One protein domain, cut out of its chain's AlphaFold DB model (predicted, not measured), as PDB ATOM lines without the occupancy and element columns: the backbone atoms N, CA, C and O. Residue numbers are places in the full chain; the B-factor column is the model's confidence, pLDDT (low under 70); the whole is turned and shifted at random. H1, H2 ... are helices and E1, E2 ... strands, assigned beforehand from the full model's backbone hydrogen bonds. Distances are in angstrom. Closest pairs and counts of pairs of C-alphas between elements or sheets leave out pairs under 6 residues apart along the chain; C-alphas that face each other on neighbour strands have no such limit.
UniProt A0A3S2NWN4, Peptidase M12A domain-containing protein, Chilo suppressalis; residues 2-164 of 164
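This is residues 2 to 164 of the 164 residues of the protein "Peptidase M12A domain-containing protein" of Chilo suppressalis (UniProt A0A3S2NWN4). Little of this model is regular: a small, strongly twisted sheet has crossed helices H1 and H3 over one face and tiny H2 over the other, with residues 2 to 37 and 149 to 164 gathered to one side. The printed part has 163 residues, 53 in named elements, mixed, ordered E1 H1 E2 H2 E3 E4 H3. It is compact, radius of gyration of the C-alphas 15.6 A, spanning 48 by 40 by 27 A.

The parallel sheet runs E2 (82 to 85), E1 (49 to 54), E3 (99 to 104), E4 (122 to 127). N 50 and O 82, N 53 and O 100, and N 101 and O 123 are within hydrogen-bond range, each 2.8 A. H1 (61 to 76) touches H3 (134 to 144) about perpendicular, 85 degrees, Gly 71 and Gly 138 having the closest C-alphas, 4.3 A. H3 is over E4, height over the sheet 9.0 A; H2 (88 to 91) is over E1 on the opposite face. Every O i to N i+4 pair is within range in H1 and H3.

E1 begins at C-alpha 49 (66.485, -13.890, 114.317); H3 ends at C-alpha 144 (54.872, -6.927, 119.938). H1 measures 22.1 A from first to last C-alpha.

The printed part has no cut; E3 to E4 is a long link. Residues 2 to 37, 116 to 117, 119 and 149 to 164 have pLDDT under 70.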
ATOM      1  N   CYS A   2      69.998   1.618 117.853       41.75
ATOM      2  CA  CYS A   2      70.346   0.696 116.773       41.75
ATOM      3  C   CYS A   2      69.245   0.714 115.722       41.75
ATOM      4  O   CYS A   2      68.110   0.352 115.999       41.75
ATOM      5  N   GLN A   3      69.636   1.093 114.515       54.94
ATOM      6  CA  GLN A   3      68.939   0.814 113.272       54.94
ATOM      7  C   GLN A   3      70.020   0.462 112.248       54.94
ATOM      8  O   GLN A   3      70.825   1.315 111.881       54.94
ATOM      9  N   ARG A   4      70.082  -0.818 111.883       44.41
ATOM     10  CA  ARG A   4      70.654  -1.410 110.661       44.41
ATOM     11  C   ARG A   4      70.190  -2.861 110.661       44.41
ATOM     12  O   ARG A   4      70.889  -3.732 111.162       44.41
ATOM     13  N   GLY A   5      68.978  -3.081 110.167       42.84
ATOM     14  CA  GLY A   5      68.421  -4.405 109.906       42.84
ATOM     15  C   GLY A   5      67.898  -4.441 108.475       42.84
ATOM     16  O   GLY A   5      67.170  -3.536 108.082       42.84
ATOM     17  N   ASN A   6      68.286  -5.447 107.693       44.38
ATOM     18  CA  ASN A   6      67.855  -5.593 106.303       44.38
ATOM     19  C   ASN A   6      66.671  -6.554 106.225       44.38
ATOM     20  O   ASN A   6      66.844  -7.737 105.945       44.38
ATOM     21  N   TRP A   7      65.470  -6.039 106.490       47.06
ATOM     22  CA  TRP A   7      64.255  -6.852 106.495       47.06
ATOM     23  C   TRP A   7      63.288  -6.361 105.433       47.06
ATOM     24  O   TRP A   7      62.718  -5.278 105.546       47.06
ATOM     25  N   ILE A   8      63.064  -7.194 104.422       41.03
ATOM     26  CA  ILE A   8      61.885  -7.075 103.571       41.03
ATOM     27  C   ILE A   8      60.767  -7.807 104.310       41.03
ATOM     28  O   ILE A   8      60.672  -9.035 104.276       41.03
ATOM     29  N   ILE A   9      59.950  -7.054 105.044       42.50
ATOM     30  CA  ILE A   9      58.675  -7.553 105.555       42.50
ATOM     31  C   ILE A   9      57.642  -7.167 104.506       42.50
ATOM     32  O   ILE A   9      57.134  -6.047 104.500       42.50
ATOM     33  N   ASN A  10      57.375  -8.081 103.572       37.44
ATOM     34  CA  ASN A  10      56.345  -7.861 102.570       37.44
ATOM     35  C   ASN A  10      54.975  -8.086 103.216       37.44
ATOM     36  O   ASN A  10      54.449  -9.199 103.260       37.44
ATOM     37  N   LEU A  11      54.428  -7.025 103.809       44.56
ATOM     38  CA  LEU A  11      53.195  -7.082 104.585       44.56
ATOM     39  C   LEU A  11      51.957  -6.876 103.701       44.56
ATOM     40  O   LEU A  11      51.149  -5.981 103.927       44.56
ATOM     41  N   PHE A  12      51.798  -7.732 102.693       40.38
ATOM     42  CA  PHE A  12      50.557  -7.862 101.929       40.38
ATOM     43  C   PHE A  12      49.824  -9.136 102.346       40.38
ATOM     44  O   PHE A  12      49.913 -10.157 101.666       40.38
ATOM     45  N   VAL A  13      49.090  -9.105 103.469       40.28
ATOM     46  CA  VAL A  13      48.124 -10.178 103.783       40.28
ATOM     47  C   VAL A  13      46.838  -9.661 104.450       40.28
ATOM     48  O   VAL A  13      46.644  -9.743 105.655       40.28
ATOM     49  N   ILE A  14      45.975  -9.100 103.602       38.88
ATOM     50  CA  ILE A  14      44.541  -9.395 103.399       38.88
ATOM     51  C   ILE A  14      43.714  -9.927 104.593       38.88
ATOM     52  O   ILE A  14      43.737 -11.118 104.907       38.88
ATOM     53  N   LEU A  15      42.778  -9.090 105.048       33.91
ATOM     54  CA  LEU A  15      41.333  -9.381 104.995       33.91
ATOM     55  C   LEU A  15      40.687  -8.256 104.152       33.91
ATOM     56  O   LEU A  15      40.388  -7.190 104.664       33.91
ATOM     57  N   CYS A  16      40.794  -8.296 102.823       34.53
ATOM     58  CA  CYS A  16      39.718  -8.589 101.867       34.53
ATOM     59  C   CYS A  16      40.356  -8.706 100.468       34.53
ATOM     60  O   CYS A  16      41.132  -7.831 100.102       34.53
ATOM     61  N   TYR A  17      40.082  -9.793  99.737       38.06
ATOM     62  CA  TYR A  17      40.369 -10.018  98.306       38.06
ATOM     63  C   TYR A  17      41.422  -9.109  97.630       38.06
ATOM     64  O   TYR A  17      41.038  -8.148  96.976       38.06
ATOM     65  N   LEU A  18      42.722  -9.435  97.709       34.03
ATOM     66  CA  LEU A  18      43.683  -9.231  96.603       34.03
ATOM     67  C   LEU A  18      45.061  -9.820  96.950       34.03
ATOM     68  O   LEU A  18      45.848  -9.221  97.679       34.03
ATOM     69  N   SER A  19      45.367 -11.006  96.424       32.16
ATOM     70  CA  SER A  19      46.677 -11.648  96.574       32.16
ATOM     71  C   SER A  19      47.683 -11.013  95.621       32.16
ATOM     72  O   SER A  19      47.690 -11.327  94.435       32.16
ATOM     73  N   THR A  20      48.543 -10.133  96.128       31.77
ATOM     74  CA  THR A  20      49.772  -9.740  95.423       31.77
ATOM     75  C   THR A  20      50.973 -10.199  96.233       31.77
ATOM     76  O   THR A  20      51.280  -9.674  97.299       31.77
ATOM     77  N   THR A  21      51.627 -11.244  95.735       36.56
ATOM     78  CA  THR A  21      52.895 -11.756  96.250       36.56
ATOM     79  C   THR A  21      54.018 -10.941  95.624       36.56
ATOM     80  O   THR A  21      54.287 -11.074  94.435       36.56
ATOM     81  N   ILE A  22      54.682 -10.103  96.417       34.62
ATOM     82  CA  ILE A  22      55.944  -9.482  96.013       34.62
ATOM     83  C   ILE A  22      57.054 -10.284  96.697       34.62
ATOM     84  O   ILE A  22      57.260 -10.198  97.905       34.62
ATOM     85  N   SER A  23      57.738 -11.129  95.932       36.34
ATOM     86  CA  SER A  23      58.932 -11.845  96.378       36.34
ATOM     87  C   SER A  23      60.161 -11.088  95.887       36.34
ATOM     88  O   SER A  23      60.548 -11.233  94.729       36.34
ATOM     89  N   LEU A  24      60.762 -10.273  96.750       39.59
ATOM     90  CA  LEU A  24      62.114  -9.767  96.522       39.59
ATOM     91  C   LEU A  24      63.086 -10.661  97.304       39.59
ATOM     92  O   LEU A  24      62.848 -10.909  98.491       39.59
ATOM     93  N   PRO A  25      64.142 -11.190  96.666       42.09
ATOM     94  CA  PRO A  25      65.149 -11.973  97.361       42.09
ATOM     95  C   PRO A  25      65.891 -11.085  98.370       42.09
ATOM     96  O   PRO A  25      66.234  -9.942  98.075       42.09
ATOM     97  N   CYS A  26      66.185 -11.627  99.558       44.53
ATOM     98  CA  CYS A  26      66.864 -10.922 100.660       44.53
ATOM     99  C   CYS A  26      68.278 -10.394 100.299       44.53
ATOM    100  O   CYS A  26      68.948  -9.796 101.137       44.53
ATOM    101  N   THR A  27      68.756 -10.656  99.081       45.72
ATOM    102  CA  THR A  27      70.071 -10.282  98.551       45.72
ATOM    103  C   THR A  27      70.097  -8.937  97.822       45.72
ATOM    104  O   THR A  27      71.187  -8.425  97.582       45.72
ATOM    105  N   GLU A  28      68.952  -8.340  97.480       45.19
ATOM    106  CA  GLU A  28      68.917  -7.017  96.839       45.19
ATOM    107  C   GLU A  28      68.904  -5.906  97.898       45.19
ATOM    108  O   GLU A  28      67.895  -5.549  98.504       45.19
ATOM    109  N   GLN A  29      70.110  -5.419  98.182       45.00
ATOM    110  CA  GLN A  29      70.432  -4.480  99.245       45.00
ATOM    111  C   GLN A  29      70.097  -3.041  98.810       45.00
ATOM    112  O   GLN A  29      70.898  -2.389  98.145       45.00
ATOM    113  N   SER A  30      68.933  -2.512  99.201       43.28
ATOM    114  CA  SER A  30      68.691  -1.063  99.164       43.28
ATOM    115  C   SER A  30      69.021  -0.449 100.532       43.28
ATOM    116  O   SER A  30      68.647  -0.967 101.583       43.28
ATOM    117  N   ASN A  31      69.750   0.670 100.536       41.28
ATOM    118  CA  ASN A  31      70.265   1.350 101.737       41.28
ATOM    119  C   ASN A  31      69.178   1.971 102.662       41.28
ATOM    120  O   ASN A  31      69.516   2.708 103.589       41.28
ATOM    121  N   ASN A  32      67.887   1.686 102.438       43.91
ATOM    122  CA  ASN A  32      66.738   2.384 103.037       43.91
ATOM    123  C   ASN A  32      65.911   1.559 104.050       43.91
ATOM    124  O   ASN A  32      64.881   2.031 104.529       43.91
ATOM    125  N   THR A  33      66.352   0.362 104.439       49.62
ATOM    126  CA  THR A  33      65.618  -0.580 105.319       49.62
ATOM    127  C   THR A  33      65.334  -0.079 106.745       49.62
ATOM    128  O   THR A  33      64.497  -0.640 107.449       49.62
ATOM    129  N   ASN A  34      65.980   1.005 107.182       44.81
ATOM    130  CA  ASN A  34      65.905   1.498 108.559       44.81
ATOM    131  C   ASN A  34      64.737   2.445 108.861       44.81
ATOM    132  O   ASN A  34      64.351   2.559 110.021       44.81
ATOM    133  N   GLN A  35      64.180   3.139 107.864       49.53
ATOM    134  CA  GLN A  35      63.271   4.270 108.124       49.53
ATOM    135  C   GLN A  35      61.956   3.859 108.807       49.53
ATOM    136  O   GLN A  35      61.370   4.663 109.527       49.53
ATOM    137  N   ASN A  36      61.553   2.594 108.658       58.75
ATOM    138  CA  ASN A  36      60.278   2.080 109.164       58.75
ATOM    139  C   ASN A  36      60.426   1.139 110.369       58.75
ATOM    140  O   ASN A  36      59.434   0.590 110.847       58.75
ATOM    141  N   LEU A  37      61.649   0.933 110.874       66.75
ATOM    142  CA  LEU A  37      61.841   0.156 112.095       66.75
ATOM    143  C   LEU A  37      61.506   1.007 113.332       66.75
ATOM    144  O   LEU A  37      61.835   2.198 113.366       66.75
ATOM    145  N   PRO A  38      60.923   0.409 114.385       71.94
ATOM    146  CA  PRO A  38      60.663   1.101 115.642       71.94
ATOM    147  C   PRO A  38      61.942   1.726 116.205       71.94
ATOM    148  O   PRO A  38      63.031   1.156 116.100       71.94
ATOM    149  N   LYS A  39      61.828   2.897 116.843       73.12
ATOM    150  CA  LYS A  39      62.986   3.590 117.449       73.12
ATOM    151  C   LYS A  39      63.686   2.748 118.520       73.12
ATOM    152  O   LYS A  39      64.866   2.952 118.797       73.12
ATOM    153  N   ASP A  40      62.953   1.823 119.122       75.94
ATOM    154  CA  ASP A  40      63.412   0.874 120.123       75.94
ATOM    155  C   ASP A  40      63.651  -0.531 119.538       75.94
ATOM    156  O   ASP A  40      63.608  -1.514 120.273       75.94
ATOM    157  N   TRP A  41      63.901  -0.659 118.229       83.19
ATOM    158  CA  TRP A  41      64.267  -1.937 117.617       83.19
ATOM    159  C   TRP A  41      65.533  -2.532 118.272       83.19
ATOM    160  O   TRP A  41      66.579  -1.871 118.311       83.19
ATOM    161  N   PRO A  42      65.481  -3.769 118.804       85.31
ATOM    162  CA  PRO A  42      66.634  -4.377 119.461       85.31
ATOM    163  C   PRO A  42      67.769  -4.679 118.476       85.31
ATOM    164  O   PRO A  42      67.552  -5.339 117.463       85.31
ATOM    165  N   CYS A  43      69.010  -4.287 118.803       82.19
ATOM    166  CA  CYS A  43      70.176  -4.596 117.958       82.19
ATOM    167  C   CYS A  43      70.324  -6.107 117.703       82.19
ATOM    168  O   CYS A  43      70.766  -6.516 116.636       82.19
ATOM    169  N   SER A  44      69.950  -6.934 118.684       82.31
ATOM    170  CA  SER A  44      70.011  -8.396 118.605       82.31
ATOM    171  C   SER A  44      69.053  -9.004 117.581       82.31
ATOM    172  O   SER A  44      69.103 -10.206 117.385       82.31
ATOM    173  N   TRP A  45      68.158  -8.214 116.983       85.88
ATOM    174  CA  TRP A  45      67.226  -8.652 115.940       85.88
ATOM    175  C   TRP A  45      67.674  -8.196 114.541       85.88
ATOM    176  O   TRP A  45      66.962  -8.380 113.556       85.88
ATOM    177  N   ASN A  46      68.842  -7.550 114.429       80.25
ATOM    178  CA  ASN A  46      69.365  -7.007 113.171       80.25
ATOM    179  C   ASN A  46      69.856  -8.065 112.180       80.25
ATOM    180  O   ASN A  46      70.175  -7.694 111.053       80.25
ATOM    181  N   ASP A  47      69.927  -9.333 112.584       80.06
ATOM    182  CA  ASP A  47      70.161 -10.511 111.740       80.06
ATOM    183  C   ASP A  47      68.861 -11.281 111.431       80.06
ATOM    184  O   ASP A  47      68.894 -12.304 110.748       80.06
ATOM    185  N   GLY A  48      67.717 -10.771 111.908       80.50
ATOM    186  CA  GLY A  48      66.384 -11.266 111.572       80.50
ATOM    187  C   GLY A  48      65.955 -12.433 112.420       80.50
ATOM    188  O   GLY A  48      64.851 -12.940 112.230       80.50
ATOM    189  N   VAL A  49      66.801 -12.848 113.361       90.62
ATOM    190  CA  VAL A  49      66.485 -13.890 114.317       90.62
ATOM    191  C   VAL A  49      65.818 -13.236 115.516       90.62
ATOM    192  O   VAL A  49      66.443 -12.536 116.309       90.62
ATOM    193  N   ILE A  50      64.518 -13.465 115.648       94.44
ATOM    194  CA  ILE A  50      63.686 -12.943 116.721       94.44
ATOM    195  C   ILE A  50      63.591 -14.012 117.815       94.44
ATOM    196  O   ILE A  50      62.950 -15.050 117.612       94.44
ATOM    197  N   PRO A  51      64.222 -13.808 118.984       96.19
ATOM    198  CA  PRO A  51      64.132 -14.752 120.080       96.19
ATOM    199  C   PRO A  51      62.737 -14.718 120.696       96.19
ATOM    200  O   PRO A  51      62.167 -13.638 120.901       96.19
ATOM    201  N   PHE A  52      62.208 -15.882 121.056       97.12
ATOM    202  CA  PHE A  52      60.950 -15.971 121.779       97.12
ATOM    203  C   PHE A  52      60.962 -17.019 122.887       97.12
ATOM    204  O   PHE A  52      61.772 -17.939 122.898       97.12
ATOM    205  N   VAL A  53      60.033 -16.857 123.821       96.38
ATOM    206  CA  VAL A  53      59.783 -17.749 124.948       96.38
ATOM    207  C   VAL A  53      58.280 -17.999 125.030       96.38
ATOM    208  O   VAL A  53      57.483 -17.073 124.851       96.38
ATOM    209  N   LEU A  54      57.892 -19.237 125.325       95.56
ATOM    210  CA  LEU A  54      56.506 -19.618 125.577       95.56
ATOM    211  C   LEU A  54      56.239 -19.707 127.084       95.56
ATOM    212  O   LEU A  54      57.017 -20.288 127.840       95.56
ATOM    213  N   ASP A  55      55.109 -19.162 127.521       91.62
ATOM    214  CA  ASP A  55      54.573 -19.372 128.859       91.62
ATOM    215  C   ASP A  55      53.919 -20.755 128.955       91.62
ATOM    216  O   ASP A  55      52.716 -20.930 128.736       91.62
ATOM    217  N   LEU A  56      54.733 -21.760 129.273       85.00
ATOM    218  CA  LEU A  56      54.273 -23.141 129.428       85.00
ATOM    219  C   LEU A  56      53.404 -23.354 130.680       85.00
ATOM    220  O   LEU A  56      52.783 -24.407 130.804       85.00
ATOM    221  N   PHE A  57      53.315 -22.360 131.571       84.06
ATOM    222  CA  PHE A  57      52.417 -22.371 132.731       84.06
ATOM    223  C   PHE A  57      51.043 -21.767 132.425       84.06
ATOM    224  O   PHE A  57      50.192 -21.675 133.311       84.06
ATOM    225  N   SER A  58      50.808 -21.350 131.180       76.81
ATOM    226  CA  SER A  58      49.512 -20.832 130.765       76.81
ATOM    227  C   SER A  58      48.414 -21.900 130.849       76.81
ATOM    228  O   SER A  58      48.667 -23.097 130.755       76.81
ATOM    229  N   VAL A  59      47.159 -21.456 130.955       79.69
ATOM    230  CA  VAL A  59      45.952 -22.298 131.051       79.69
ATOM    231  C   VAL A  59      45.802 -23.266 129.862       79.69
ATOM    232  O   VAL A  59      45.130 -24.288 129.974       79.69
ATOM    233  N   SER A  60      46.412 -22.970 128.707       86.75
ATOM    234  CA  SER A  60      46.337 -23.827 127.513       86.75
ATOM    235  C   SER A  60      47.661 -23.864 126.728       86.75
ATOM    236  O   SER A  60      47.764 -23.274 125.647       86.75
ATOM    237  N   PRO A  61      48.692 -24.571 127.229       88.94
ATOM    238  CA  PRO A  61      50.042 -24.510 126.666       88.94
ATOM    239  C   PRO A  61      50.121 -25.142 125.268       88.94
ATOM    240  O   PRO A  61      50.719 -24.568 124.364       88.94
ATOM    241  N   HIS A  62      49.436 -26.268 125.030       92.81
ATOM    242  CA  HIS A  62      49.386 -26.896 123.701       92.81
ATOM    243  C   HIS A  62      48.749 -25.995 122.640       92.81
ATOM    244  O   HIS A  62      49.224 -25.931 121.503       92.81
ATOM    245  N   ARG A  63      47.674 -25.283 123.003       91.69
ATOM    246  CA  ARG A  63      47.016 -24.348 122.090       91.69
ATOM    247  C   ARG A  63      47.922 -23.162 121.795       91.69
ATOM    248  O   ARG A  63      48.042 -22.792 120.630       91.69
ATOM    249  N   LEU A  64      48.576 -22.618 122.820       94.00
ATOM    250  CA  LEU A  64      49.550 -21.543 122.666       94.00
ATOM    251  C   LEU A  64      50.665 -21.942 121.690       94.00
ATOM    252  O   LEU A  64      50.846 -21.259 120.688       94.00
ATOM    253  N   ILE A  65      51.333 -23.077 121.929       95.56
ATOM    254  CA  ILE A  65      52.402 -23.605 121.061       95.56
ATOM    255  C   ILE A  65      51.927 -23.691 119.606       95.56
ATOM    256  O   ILE A  65      52.585 -23.190 118.698       95.56
ATOM    257  N   ASN A  66      50.760 -24.299 119.377       95.75
ATOM    258  CA  ASN A  66      50.229 -24.506 118.031       95.75
ATOM    259  C   ASN A  66      49.913 -23.188 117.305       95.75
ATOM    260  O   ASN A  66      50.222 -23.046 116.123       95.75
ATOM    261  N   LEU A  67      49.294 -22.225 117.991       95.00
ATOM    262  CA  LEU A  67      48.960 -20.927 117.400       95.00
ATOM    263  C   LEU A  67      50.219 -20.116 117.094       95.00
ATOM    264  O   LEU A  67      50.357 -19.609 115.981       95.00
ATOM    265  N   VAL A  68      51.159 -20.056 118.042       96.56
ATOM    266  CA  VAL A  68      52.430 -19.337 117.879       96.56
ATOM    267  C   VAL A  68      53.235 -19.919 116.728       96.56
ATOM    268  O   VAL A  68      53.631 -19.167 115.841       96.56
ATOM    269  N   LYS A  69      53.377 -21.249 116.663       97.50
ATOM    270  CA  LYS A  69      54.061 -21.929 115.558       97.50
ATOM    271  C   LYS A  69      53.475 -21.539 114.200       97.50
ATOM    272  O   LYS A  69      54.212 -21.129 113.313       97.50
ATOM    273  N   LYS A  70      52.147 -21.594 114.053       96.38
ATOM    274  CA  LYS A  70      51.470 -21.202 112.806       96.38
ATOM    275  C   LYS A  70      51.676 -19.725 112.465       96.38
ATOM    276  O   LYS A  70      51.830 -19.385 111.295       96.38
ATOM    277  N   GLY A  71      51.652 -18.843 113.464       94.44
ATOM    278  CA  GLY A  71      51.902 -17.414 113.275       94.44
ATOM    279  C   GLY A  71      53.337 -17.111 112.849       94.44
ATOM    280  O   GLY A  71      53.542 -16.314 111.936       94.44
ATOM    281  N   HIS A  72      54.322 -17.779 113.456       96.56
ATOM    282  CA  HIS A  72      55.726 -17.701 113.046       96.56
ATOM    283  C   HIS A  72      55.899 -18.208 111.623       96.56
ATOM    284  O   HIS A  72      56.341 -17.440 110.777       96.56
ATOM    285  N   GLU A  73      55.447 -19.430 111.323       95.62
ATOM    286  CA  GLU A  73      55.490 -20.006 109.972       95.62
ATOM    287  C   GLU A  73      54.903 -19.041 108.936       95.62
ATOM    288  O   GLU A  73      55.505 -18.802 107.895       95.62
ATOM    289  N   PHE A  74      53.759 -18.423 109.241       90.50
ATOM    290  CA  PHE A  74      53.110 -17.454 108.366       90.50
ATOM    291  C   PHE A  74      53.988 -16.232 108.034       90.50
ATOM    292  O   PHE A  74      53.970 -15.784 106.882       90.50
ATOM    293  N   ILE A  75      54.734 -15.704 109.009       88.00
ATOM    294  CA  ILE A  75      55.670 -14.582 108.826       88.00
ATOM    295  C   ILE A  75      56.923 -15.044 108.078       88.00
ATOM    296  O   ILE A  75      57.362 -14.378 107.139       88.00
ATOM    297  N   GLU A  76      57.497 -16.181 108.470       87.00
ATOM    298  CA  GLU A  76      58.760 -16.680 107.921       87.00
ATOM    299  C   GLU A  76      58.665 -17.033 106.436       87.00
ATOM    300  O   GLU A  76      59.625 -16.841 105.697       87.00
ATOM    301  N   ILE A  77      57.513 -17.512 105.954       86.12
ATOM    302  CA  ILE A  77      57.345 -17.798 104.518       86.12
ATOM    303  C   ILE A  77      57.179 -16.530 103.659       86.12
ATOM    304  O   ILE A  77      57.170 -16.625 102.434       86.12
ATOM    305  N   ARG A  78      57.011 -15.352 104.277       82.69
ATOM    306  CA  ARG A  78      56.745 -14.057 103.611       82.69
ATOM    307  C   ARG A  78      57.805 -12.994 103.886       82.69
ATOM    308  O   ARG A  78      57.673 -11.860 103.428       82.69
ATOM    309  N   SER A  79      58.827 -13.326 104.662       78.19
ATOM    310  CA  SER A  79      59.863 -12.387 105.071       78.19
ATOM    311  C   SER A  79      61.184 -13.110 105.287       78.19
ATOM    312  O   SER A  79      61.251 -14.335 105.271       78.19
ATOM    313  N   CYS A  80      62.244 -12.344 105.520       78.94
ATOM    314  CA  CYS A  80      63.545 -12.900 105.885       78.94
ATOM    315  C   CYS A  80      63.667 -13.159 107.406       78.94
ATOM    316  O   CYS A  80      64.736 -13.550 107.868       78.94
ATOM    317  N   LEU A  81      62.603 -12.924 108.189       85.00
ATOM    318  CA  LEU A  81      62.610 -13.136 109.636       85.00
ATOM    319  C   LEU A  81      62.619 -14.627 109.976       85.00
ATOM    320  O   LEU A  81      62.045 -15.446 109.259       85.00
ATOM    321  N   ARG A  82      63.239 -14.956 111.107       92.69
ATOM    322  CA  ARG A  82      63.264 -16.287 111.714       92.69
ATOM    323  C   ARG A  82      62.957 -16.179 113.196       92.69
ATOM    324  O   ARG A  82      63.459 -15.279 113.860       92.69
ATOM    325  N   PHE A  83      62.179 -17.104 113.733       96.81
ATOM    326  CA  PHE A  83      61.839 -17.142 115.149       96.81
ATOM    327  C   PHE A  83      62.589 -18.279 115.830       96.81
ATOM    328  O   PHE A  83      62.531 -19.433 115.412       96.81
ATOM    329  N   LYS A  84      63.317 -17.951 116.899       97.31
ATOM    330  CA  LYS A  84      64.116 -18.922 117.650       97.31
ATOM    331  C   LYS A  84      63.608 -19.034 119.076       97.31
ATOM    332  O   LYS A  84      63.635 -18.056 119.819       97.31
ATOM    333  N   GLU A  85      63.181 -20.232 119.457       97.25
ATOM    334  CA  GLU A  85      62.727 -20.508 120.816       97.25
ATOM    335  C   GLU A  85      63.909 -20.527 121.794       97.25
ATOM    336  O   GLU A  85      64.992 -21.032 121.481       97.25
ATOM    337  N   TYR A  86      63.693 -19.973 122.984       95.75
ATOM    338  CA  TYR A  86      64.618 -19.988 124.106       95.75
ATOM    339  C   TYR A  86      63.948 -20.576 125.342       95.75
ATOM    340  O   TYR A  86      62.767 -20.354 125.604       95.75
ATOM    341  N   ASP A  87      64.755 -21.256 126.153       92.00
ATOM    342  CA  ASP A  87      64.336 -21.663 127.486       92.00
ATOM    343  C   ASP A  87      64.054 -20.419 128.364       92.00
ATOM    344  O   ASP A  87      64.901 -19.514 128.432       92.00
ATOM    345  N   PRO A  88      62.900 -20.354 129.062       88.94
ATOM    346  CA  PRO A  88      62.541 -19.211 129.897       88.94
ATOM    347  C   PRO A  88      63.573 -18.894 130.988       88.94
ATOM    348  O   PRO A  88      63.814 -17.723 131.287       88.94
ATOM    349  N   THR A  89      64.191 -19.918 131.588       89.50
ATOM    350  CA  THR A  89      65.163 -19.752 132.679       89.50
ATOM    351  C   THR A  89      66.498 -19.224 132.172       89.50
ATOM    352  O   THR A  89      67.156 -18.451 132.870       89.50
ATOM    353  N   ILE A  90      66.884 -19.597 130.949       91.56
ATOM    354  CA  ILE A  90      68.064 -19.055 130.274       91.56
ATOM    355  C   ILE A  90      67.803 -17.601 129.880       91.56
ATOM    356  O   ILE A  90      68.594 -16.727 130.230       91.56
ATOM    357  N   ALA A  91      66.674 -17.320 129.222       90.12
ATOM    358  CA  ALA A  91      66.318 -15.975 128.771       90.12
ATOM    359  C   ALA A  91      66.266 -14.961 129.926       90.12
ATOM    360  O   ALA A  91      66.774 -13.850 129.789       90.12
ATOM    361  N   ALA A  92      65.724 -15.357 131.082       86.19
ATOM    362  CA  ALA A  92      65.629 -14.502 132.266       86.19
ATOM    363  C   ALA A  92      66.990 -14.108 132.874       86.19
ATOM    364  O   ALA A  92      67.063 -13.126 133.611       86.19
ATOM    365  N   LYS A  93      68.063 -14.856 132.587       88.94
ATOM    366  CA  LYS A  93      69.417 -14.596 133.107       88.94
ATOM    367  C   LYS A  93      70.258 -13.707 132.188       88.94
ATOM    368  O   LYS A  93      71.301 -13.217 132.614       88.94
ATOM    369  N   LEU A  94      69.840 -13.508 130.938       89.31
ATOM    370  CA  LEU A  94      70.599 -12.731 129.962       89.31
ATOM    371  C   LEU A  94      70.349 -11.227 130.144       89.31
ATOM    372  O   LEU A  94      69.236 -10.731 129.985       89.31
ATOM    373  N   THR A  95      71.409 -10.474 130.434       84.44
ATOM    374  CA  THR A  95      71.362  -9.005 130.483       84.44
ATOM    375  C   THR A  95      71.261  -8.415 129.076       84.44
ATOM    376  O   THR A  95      71.932  -8.897 128.166       84.44
ATOM    377  N   ASN A  96      70.485  -7.339 128.896       82.75
ATOM    378  CA  ASN A  96      70.286  -6.655 127.604       82.75
ATOM    379  C   ASN A  96      69.714  -7.546 126.482       82.75
ATOM    380  O   ASN A  96      69.884  -7.250 125.301       82.75
ATOM    381  N   PHE A  97      69.022  -8.624 126.847       89.25
ATOM    382  CA  PHE A  97      68.389  -9.539 125.906       89.25
ATOM    383  C   PHE A  97      66.912  -9.192 125.732       89.25
ATOM    384  O   PHE A  97      66.142  -9.214 126.693       89.25
ATOM    385  N   THR A  98      66.514  -8.862 124.503       92.06
ATOM    386  CA  THR A  98      65.113  -8.594 124.162       92.06
ATOM    387  C   THR A  98      64.526  -9.781 123.417       92.06
ATOM    388  O   THR A  98      65.089 -10.244 122.423       92.06
ATOM    389  N   TYR A  99      63.376 -10.253 123.886       94.31
ATOM    390  CA  TYR A  99      62.692 -11.423 123.344       94.31
ATOM    391  C   TYR A  99      61.175 -11.254 123.424       94.31
ATOM    392  O   TYR A  99      60.653 -10.528 124.280       94.31
ATOM    393  N   LEU A 100      60.469 -11.942 122.532       95.25
ATOM    394  CA  LEU A 100      59.018 -12.062 122.581       95.25
ATOM    395  C   LEU A 100      58.626 -13.094 123.639       95.25
ATOM    396  O   LEU A 100      59.176 -14.188 123.685       95.25
ATOM    397  N   TYR A 101      57.667 -12.771 124.492       94.50
ATOM    398  CA  TYR A 101      57.137 -13.689 125.491       94.50
ATOM    399  C   TYR A 101      55.662 -13.905 125.239       94.50
ATOM    400  O   TYR A 101      54.852 -12.996 125.424       94.50
ATOM    401  N   TYR A 102      55.337 -15.110 124.804       94.81
ATOM    402  CA  TYR A 102      53.990 -15.505 124.456       94.81
ATOM    403  C   TYR A 102      53.284 -16.081 125.672       94.81
ATOM    404  O   TYR A 102      53.801 -16.984 126.319       94.81
ATOM    405  N   THR A 103      52.076 -15.607 125.941       93.56
ATOM    406  CA  THR A 103      51.160 -16.209 126.914       93.56
ATOM    407  C   THR A 103      49.786 -16.388 126.281       93.56
ATOM    408  O   THR A 103      49.500 -15.818 125.227       93.56
ATOM    409  N   TYR A 104      48.934 -17.189 126.914       91.56
ATOM    410  CA  TYR A 104      47.563 -17.402 126.477       91.56
ATOM    411  C   TYR A 104      46.562 -16.921 127.530       91.56
ATOM    412  O   TYR A 104      46.666 -17.264 128.708       91.56
ATOM    413  N   SER A 105      45.572 -16.145 127.092       88.81
ATOM    414  CA  SER A 105      44.457 -15.693 127.925       88.81
ATOM    415  C   SER A 105      43.140 -16.216 127.375       88.81
ATOM    416  O   SER A 105      42.728 -15.836 126.284       88.81
ATOM    417  N   GLY A 106      42.458 -17.062 128.148       84.88
ATOM    418  CA  GLY A 106      41.148 -17.611 127.786       84.88
ATOM    419  C   GLY A 106      39.968 -16.661 128.002       84.88
ATOM    420  O   GLY A 106      38.858 -17.017 127.628       84.88
ATOM    421  N   VAL A 107      40.192 -15.491 128.608       84.31
ATOM    422  CA  VAL A 107      39.125 -14.558 129.028       84.31
ATOM    423  C   VAL A 107      39.058 -13.281 128.192       84.31
ATOM    424  O   VAL A 107      38.123 -12.506 128.340       84.31
ATOM    425  N   LEU A 108      40.057 -13.023 127.345       83.56
ATOM    426  CA  LEU A 108      40.091 -11.824 126.511       83.56
ATOM    427  C   LEU A 108      39.424 -12.085 125.159       83.56
ATOM    428  O   LEU A 108      39.724 -13.069 124.483       83.56
ATOM    429  N   GLU A 109      38.569 -11.153 124.749       79.50
ATOM    430  CA  GLU A 109      37.717 -11.254 123.557       79.50
ATOM    431  C   GLU A 109      38.254 -10.436 122.369       79.50
ATOM    432  O   GLU A 109      37.499  -9.890 121.573       79.50
ATOM    433  N   SER A 110      39.577 -10.340 122.217       78.75
ATOM    434  CA  SER A 110      40.208  -9.776 121.016       78.75
ATOM    435  C   SER A 110      41.496 -10.521 120.700       78.75
ATOM    436  O   SER A 110      42.207 -10.923 121.621       78.75
ATOM    437  N   CYS A 111      41.819 -10.703 119.417       74.00
ATOM    438  CA  CYS A 111      43.151 -11.177 119.037       74.00
ATOM    439  C   CYS A 111      44.191 -10.047 119.001       74.00
ATOM    440  O   CYS A 111      45.360 -10.257 119.325       74.00
ATOM    441  N   CYS A 112      43.769  -8.833 118.645       74.94
ATOM    442  CA  CYS A 112      44.640  -7.669 118.646       74.94
ATOM    443  C   CYS A 112      44.404  -6.866 119.928       74.94
ATOM    444  O   CYS A 112      43.373  -6.215 120.112       74.94
ATOM    445  N   LEU A 113      45.355  -6.970 120.852       78.19
ATOM    446  CA  LEU A 113      45.339  -6.256 122.122       78.19
ATOM    447  C   LEU A 113      46.312  -5.082 122.058       78.19
ATOM    448  O   LEU A 113      47.341  -5.147 121.385       78.19
ATOM    449  N   LYS A 114      46.018  -4.017 122.812       70.75
ATOM    450  CA  LYS A 114      46.983  -2.930 123.002       70.75
ATOM    451  C   LYS A 114      48.259  -3.502 123.615       70.75
ATOM    452  O   LYS A 114      48.214  -4.162 124.652       70.75
ATOM    453  N   PHE A 115      49.387  -3.227 122.978       70.31
ATOM    454  CA  PHE A 115      50.697  -3.701 123.395       70.31
ATOM    455  C   PHE A 115      51.553  -2.529 123.866       70.31
ATOM    456  O   PHE A 115      51.420  -1.399 123.398       70.31
ATOM    457  N   TYR A 116      52.445  -2.819 124.806       67.44
ATOM    458  CA  TYR A 116      53.436  -1.873 125.294       67.44
ATOM    459  C   TYR A 116      54.814  -2.459 125.043       67.44
ATOM    460  O   TYR A 116      55.126  -3.561 125.503       67.44
ATOM    461  N   ILE A 117      55.640  -1.711 124.321       69.38
ATOM    462  CA  ILE A 117      57.026  -2.076 124.058       69.38
ATOM    463  C   ILE A 117      57.936  -1.437 125.102       69.38
ATOM    464  O   ILE A 117      57.773  -0.277 125.485       69.38
ATOM    465  N   LYS A 118      58.886  -2.231 125.594       70.31
ATOM    466  CA  LYS A 118      60.017  -1.744 126.382       70.31
ATOM    467  C   LYS A 118      61.278  -1.815 125.512       70.31
ATOM    468  O   LYS A 118      61.392  -2.752 124.710       70.31
ATOM    469  N   PRO A 119      62.243  -0.894 125.701       66.56
ATOM    470  CA  PRO A 119      63.495  -0.908 124.943       66.56
ATOM    471  C   PRO A 119      64.300  -2.200 125.121       66.56
ATOM    472  O   PRO A 119      64.913  -2.684 124.174       66.56
ATOM    473  N   TYR A 120      64.264  -2.780 126.326       75.44
ATOM    474  CA  TYR A 120      64.987  -4.002 126.666       75.44
ATOM    475  C   TYR A 120      64.105  -4.987 127.430       75.44
ATOM    476  O   TYR A 120      63.202  -4.588 128.175       75.44
ATOM    477  N   GLY A 121      64.417  -6.274 127.283       84.06
ATOM    478  CA  GLY A 121      63.812  -7.353 128.055       84.06
ATOM    479  C   GLY A 121      62.576  -7.960 127.400       84.06
ATOM    480  O   GLY A 121      62.465  -8.085 126.182       84.06
ATOM    481  N   ARG A 122      61.634  -8.383 128.238       89.81
ATOM    482  CA  ARG A 122      60.445  -9.123 127.816       89.81
ATOM    483  C   ARG A 122      59.444  -8.236 127.066       89.81
ATOM    484  O   ARG A 122      58.890  -7.313 127.668       89.81
ATOM    485  N   ARG A 123      59.120  -8.581 125.815       91.25
ATOM    486  CA  ARG A 123      57.984  -8.014 125.064       91.25
ATOM    487  C   ARG A 123      56.822  -8.998 125.041       91.25
ATOM    488  O   ARG A 123      56.941 -10.088 124.497       91.25
ATOM    489  N   LEU A 124      55.723  -8.635 125.693       91.31
ATOM    490  CA  LEU A 124      54.584  -9.528 125.898       91.31
ATOM    491  C   LEU A 124      53.733  -9.647 124.627       91.31
ATOM    492  O   LEU A 124      53.306  -8.636 124.076       91.31
ATOM    493  N   VAL A 125      53.428 -10.881 124.232       92.12
ATOM    494  CA  VAL A 125      52.412 -11.227 123.235       92.12
ATOM    495  C   VAL A 125      51.333 -12.038 123.942       92.12
ATOM    496  O   VAL A 125      51.611 -13.106 124.488       92.12
ATOM    497  N   VAL A 126      50.097 -11.546 123.942       91.00
ATOM    498  CA  VAL A 126      48.965 -12.275 124.524       91.00
ATOM    499  C   VAL A 126      48.148 -12.883 123.395       91.00
ATOM    500  O   VAL A 126      47.541 -12.163 122.609       91.00
ATOM    501  N   ILE A 127      48.135 -14.210 123.323       92.00
ATOM    502  CA  ILE A 127      47.305 -14.971 122.393       92.00
ATOM    503  C   ILE A 127      45.973 -15.282 123.072       92.00
ATOM    504  O   ILE A 127      45.928 -15.675 124.237       92.00
ATOM    505  N   THR A 128      44.876 -15.118 122.346       89.56
ATOM    506  CA  THR A 128      43.521 -15.347 122.862       89.56
ATOM    507  C   THR A 128      42.805 -16.411 122.032       89.56
ATOM    508  O   THR A 128      43.277 -16.768 120.946       89.56
ATOM    509  N   PRO A 129      41.657 -16.946 122.492       87.25
ATOM    510  CA  PRO A 129      40.851 -17.862 121.696       87.25
ATOM    511  C   PRO A 129      40.480 -17.324 120.309       87.25
ATOM    512  O   PRO A 129      40.303 -18.128 119.392       87.25
ATOM    513  N   LEU A 130      40.380 -15.994 120.169       86.50
ATOM    514  CA  LEU A 130      40.022 -15.323 118.921       86.50
ATOM    515  C   LEU A 130      41.186 -15.199 117.934       86.50
ATOM    516  O   LEU A 130      40.936 -14.926 116.770       86.50
ATOM    517  N   CYS A 131      42.433 -15.442 118.355       85.56
ATOM    518  CA  CYS A 131      43.578 -15.582 117.452       85.56
ATOM    519  C   CYS A 131      43.580 -16.965 116.796       85.56
ATOM    520  O   CYS A 131      44.432 -17.802 117.101       85.56
ATOM    521  N   ASN A 132      42.594 -17.266 115.955       86.69
ATOM    522  CA  ASN A 132      42.410 -18.613 115.413       86.69
ATOM    523  C   ASN A 132      43.061 -18.806 114.035       86.69
ATOM    524  O   ASN A 132      43.302 -19.951 113.636       86.69
ATOM    525  N   LYS A 133      43.417 -17.720 113.338       88.69
ATOM    526  CA  LYS A 133      44.147 -17.771 112.068       88.69
ATOM    527  C   LYS A 133      45.650 -17.548 112.271       88.69
ATOM    528  O   LYS A 133      46.055 -16.732 113.103       88.69
ATOM    529  N   PRO A 134      46.498 -18.180 111.435       90.25
ATOM    530  CA  PRO A 134      47.935 -17.903 111.410       90.25
ATOM    531  C   PRO A 134      48.248 -16.409 111.241       90.25
ATOM    532  O   PRO A 134      49.090 -15.868 111.949       90.25
ATOM    533  N   ALA A 135      47.509 -15.728 110.356       86.00
ATOM    534  CA  ALA A 135      47.683 -14.304 110.083       86.00
ATOM    535  C   ALA A 135      47.414 -13.417 111.309       86.00
ATOM    536  O   ALA A 135      48.129 -12.449 111.532       86.00
ATOM    537  N   GLU A 136      46.421 -13.765 112.128       87.31
ATOM    538  CA  GLU A 136      46.059 -13.017 113.338       87.31
ATOM    539  C   GLU A 136      47.142 -13.160 114.419       87.31
ATOM    540  O   GLU A 136      47.557 -12.181 115.038       87.31
ATOM    541  N   THR A 137      47.690 -14.368 114.585       91.31
ATOM    542  CA  THR A 137      48.829 -14.588 115.495       91.31
ATOM    543  C   THR A 137      50.098 -13.897 114.985       91.31
ATOM    544  O   THR A 137      50.857 -13.318 115.769       91.31
ATOM    545  N   GLY A 138      50.322 -13.909 113.668       91.25
ATOM    546  CA  GLY A 138      51.410 -13.172 113.029       91.25
ATOM    547  C   GLY A 138      51.277 -11.659 113.229       91.25
ATOM    548  O   GLY A 138      52.232 -10.997 113.616       91.25
ATOM    549  N   HIS A 139      50.073 -11.114 113.078       86.25
ATOM    550  CA  HIS A 139      49.762  -9.712 113.349       86.25
ATOM    551  C   HIS A 139      50.105  -9.324 114.792       86.25
ATOM    552  O   HIS A 139      50.859  -8.376 115.010       86.25
ATOM    553  N   ALA A 140      49.596 -10.064 115.784       88.75
ATOM    554  CA  ALA A 140      49.879  -9.791 117.196       88.75
ATOM    555  C   ALA A 140      51.389  -9.863 117.506       88.75
ATOM    556  O   ALA A 140      51.916  -9.072 118.289       88.75
ATOM    557  N   THR A 141      52.096 -10.779 116.840       92.31
ATOM    558  CA  THR A 141      53.557 -10.909 116.913       92.31
ATOM    559  C   THR A 141      54.267  -9.661 116.386       92.31
ATOM    560  O   THR A 141      55.112  -9.104 117.085       92.31
ATOM    561  N   LEU A 142      53.905  -9.178 115.194       88.62
ATOM    562  CA  LEU A 142      54.505  -7.983 114.585       88.62
ATOM    563  C   LEU A 142      54.262  -6.728 115.435       88.62
ATOM    564  O   LEU A 142      55.162  -5.905 115.610       88.62
ATOM    565  N   HIS A 143      53.082  -6.624 116.039       85.75
ATOM    566  CA  HIS A 143      52.779  -5.587 117.015       85.75
ATOM    567  C   HIS A 143      53.706  -5.637 118.231       85.75
ATOM    568  O   HIS A 143      54.337  -4.639 118.568       85.75
ATOM    569  N   ALA A 144      53.915  -6.804 118.838       88.69
ATOM    570  CA  ALA A 144      54.872  -6.927 119.938       88.69
ATOM    571  C   ALA A 144      56.330  -6.657 119.524       88.69
ATOM    572  O   ALA A 144      57.160  -6.316 120.368       88.69
ATOM    573  N   MET A 145      56.657  -6.753 118.233       87.00
ATOM    574  CA  MET A 145      57.950  -6.319 117.698       87.00
ATOM    575  C   MET A 145      58.073  -4.788 117.586       87.00
ATOM    576  O   MET A 145      59.174  -4.284 117.370       87.00
ATOM    577  N   GLY A 146      56.985  -4.051 117.815       82.12
ATOM    578  CA  GLY A 146      56.910  -2.591 117.791       82.12
ATOM    579  C   GLY A 146      56.388  -2.020 116.476       82.12
ATOM    580  O   GLY A 146      56.429  -0.808 116.299       82.12
ATOM    581  N   LEU A 147      55.918  -2.860 115.549       81.06
ATOM    582  CA  LEU A 147      55.374  -2.404 114.271       81.06
ATOM    583  C   LEU A 147      53.927  -1.938 114.464       81.06
ATOM    584  O   LEU A 147      53.122  -2.638 115.077       81.06
ATOM    585  N   PHE A 148      53.600  -0.759 113.944       73.88
ATOM    586  CA  PHE A 148      52.273  -0.143 114.046       73.88
ATOM    587  C   PHE A 148      51.612  -0.044 112.670       73.88
ATOM    588  O   PHE A 148      52.280  -0.160 111.645       73.88
ATOM    589  N   HIS A 149      50.293   0.162 112.649       69.12
ATOM    590  CA  HIS A 149      49.571   0.492 111.418       69.12
ATOM    591  C   HIS A 149      49.956   1.893 110.933       69.12
ATOM    592  O   HIS A 149      50.040   2.817 111.743       69.12
ATOM    593  N   ASP A 150      50.098   2.068 109.618       55.50
ATOM    594  CA  ASP A 150      50.331   3.379 108.991       55.50
ATOM    595  C   ASP A 150      49.190   4.376 109.269       55.50
ATOM    596  O   ASP A 150      49.415   5.583 109.356       55.50
ATOM    597  N   ASN A 151      47.957   3.877 109.428       50.25
ATOM    598  CA  ASN A 151      46.808   4.679 109.827       50.25
ATOM    599  C   ASN A 151      46.057   4.011 110.995       50.25
ATOM    600  O   ASN A 151      45.475   2.945 110.798       50.25
ATOM    601  N   PRO A 152      46.001   4.629 112.190       53.66
ATOM    602  CA  PRO A 152      45.348   4.041 113.361       53.66
ATOM    603  C   PRO A 152      43.817   3.943 113.248       53.66
ATOM    604  O   PRO A 152      43.197   3.308 114.098       53.66
ATOM    605  N   THR A 153      43.188   4.566 112.240       40.44
ATOM    606  CA  THR A 153      41.725   4.518 112.037       40.44
ATOM    607  C   THR A 153      41.256   3.385 111.126       40.44
ATOM    608  O   THR A 153      40.052   3.172 111.010       40.44
ATOM    609  N   TYR A 154      42.165   2.666 110.467       38.66
ATOM    610  CA  TYR A 154      41.830   1.533 109.609       38.66
ATOM    611  C   TYR A 154      42.596   0.298 110.083       38.66
ATOM    612  O   TYR A 154      43.819   0.318 110.142       38.66
ATOM    613  N   GLU A 155      41.897  -0.817 110.307       41.72
ATOM    614  CA  GLU A 155      42.500  -2.159 110.437       41.72
ATOM    615  C   GLU A 155      43.079  -2.668 109.090       41.72
ATOM    616  O   GLU A 155      43.042  -3.854 108.773       41.72
ATOM    617  N   TYR A 156      43.603  -1.764 108.257       32.78
ATOM    618  CA  TYR A 156      44.222  -2.050 106.969       32.78
ATOM    619  C   TYR A 156      45.716  -1.753 107.068       32.78
ATOM    620  O   TYR A 156      46.136  -0.599 107.124       32.78
ATOM    621  N   PHE A 157      46.541  -2.801 107.059       39.09
ATOM    622  CA  PHE A 157      47.984  -2.633 106.922       39.09
ATOM    623  C   PHE A 157      48.331  -2.186 105.502       39.09
ATOM    624  O   PHE A 157      48.024  -2.874 104.528       39.09
ATOM    625  N   ARG A 158      49.058  -1.076 105.406       29.56
ATOM    626  CA  ARG A 158      50.131  -0.911 104.429       29.56
ATOM    627  C   ARG A 158      51.451  -0.970 105.201       29.56
ATOM    628  O   ARG A 158      51.528  -0.498 106.326       29.56
ATOM    629  N   VAL A 159      52.450  -1.608 104.603       35.16
ATOM    630  CA  VAL A 159      53.862  -1.251 104.765       35.16
ATOM    631  C   VAL A 159      54.344  -1.069 103.335       35.16
ATOM    632  O   VAL A 159      54.528  -2.045 102.611       35.16
ATOM    633  N   LEU A 160      54.443   0.180 102.882       28.25
ATOM    634  CA  LEU A 160      54.999   0.505 101.572       28.25
ATOM    635  C   LEU A 160      56.481   0.855 101.759       28.25
ATOM    636  O   LEU A 160      56.810   1.897 102.320       28.25
ATOM    637  N   LEU A 161      57.376  -0.004 101.280       26.77
ATOM    638  CA  LEU A 161      58.754   0.372 100.967       26.77
ATOM    639  C   LEU A 161      58.935   0.178  99.462       26.77
ATOM    640  O   LEU A 161      59.253  -0.915  99.005       26.77
ATOM    641  N   ILE A 162      58.680   1.240  98.695       24.20
ATOM    642  CA  ILE A 162      59.087   1.339  97.291       24.20
ATOM    643  C   ILE A 162      60.063   2.506  97.174       24.20
ATOM    644  O   ILE A 162      59.716   3.629  97.526       24.20
ATOM    645  N   HIS A 163      61.261   2.190  96.688       22.61
ATOM    646  CA  HIS A 163      62.066   2.870  95.661       22.61
ATOM    647  C   HIS A 163      63.432   2.163  95.715       22.61
ATOM    648  O   HIS A 163      64.083   2.186  96.758       22.61
ATOM    649  N   THR A 164      63.892   1.440  94.701       35.59
ATOM    650  CA  THR A 164      63.615   1.421  93.254       35.59
ATOM    651  C   THR A 164      63.685  -0.004  92.739       35.59
ATOM    652  O   THR A 164      64.617  -0.700  93.198       35.59
TER     653      THR A 164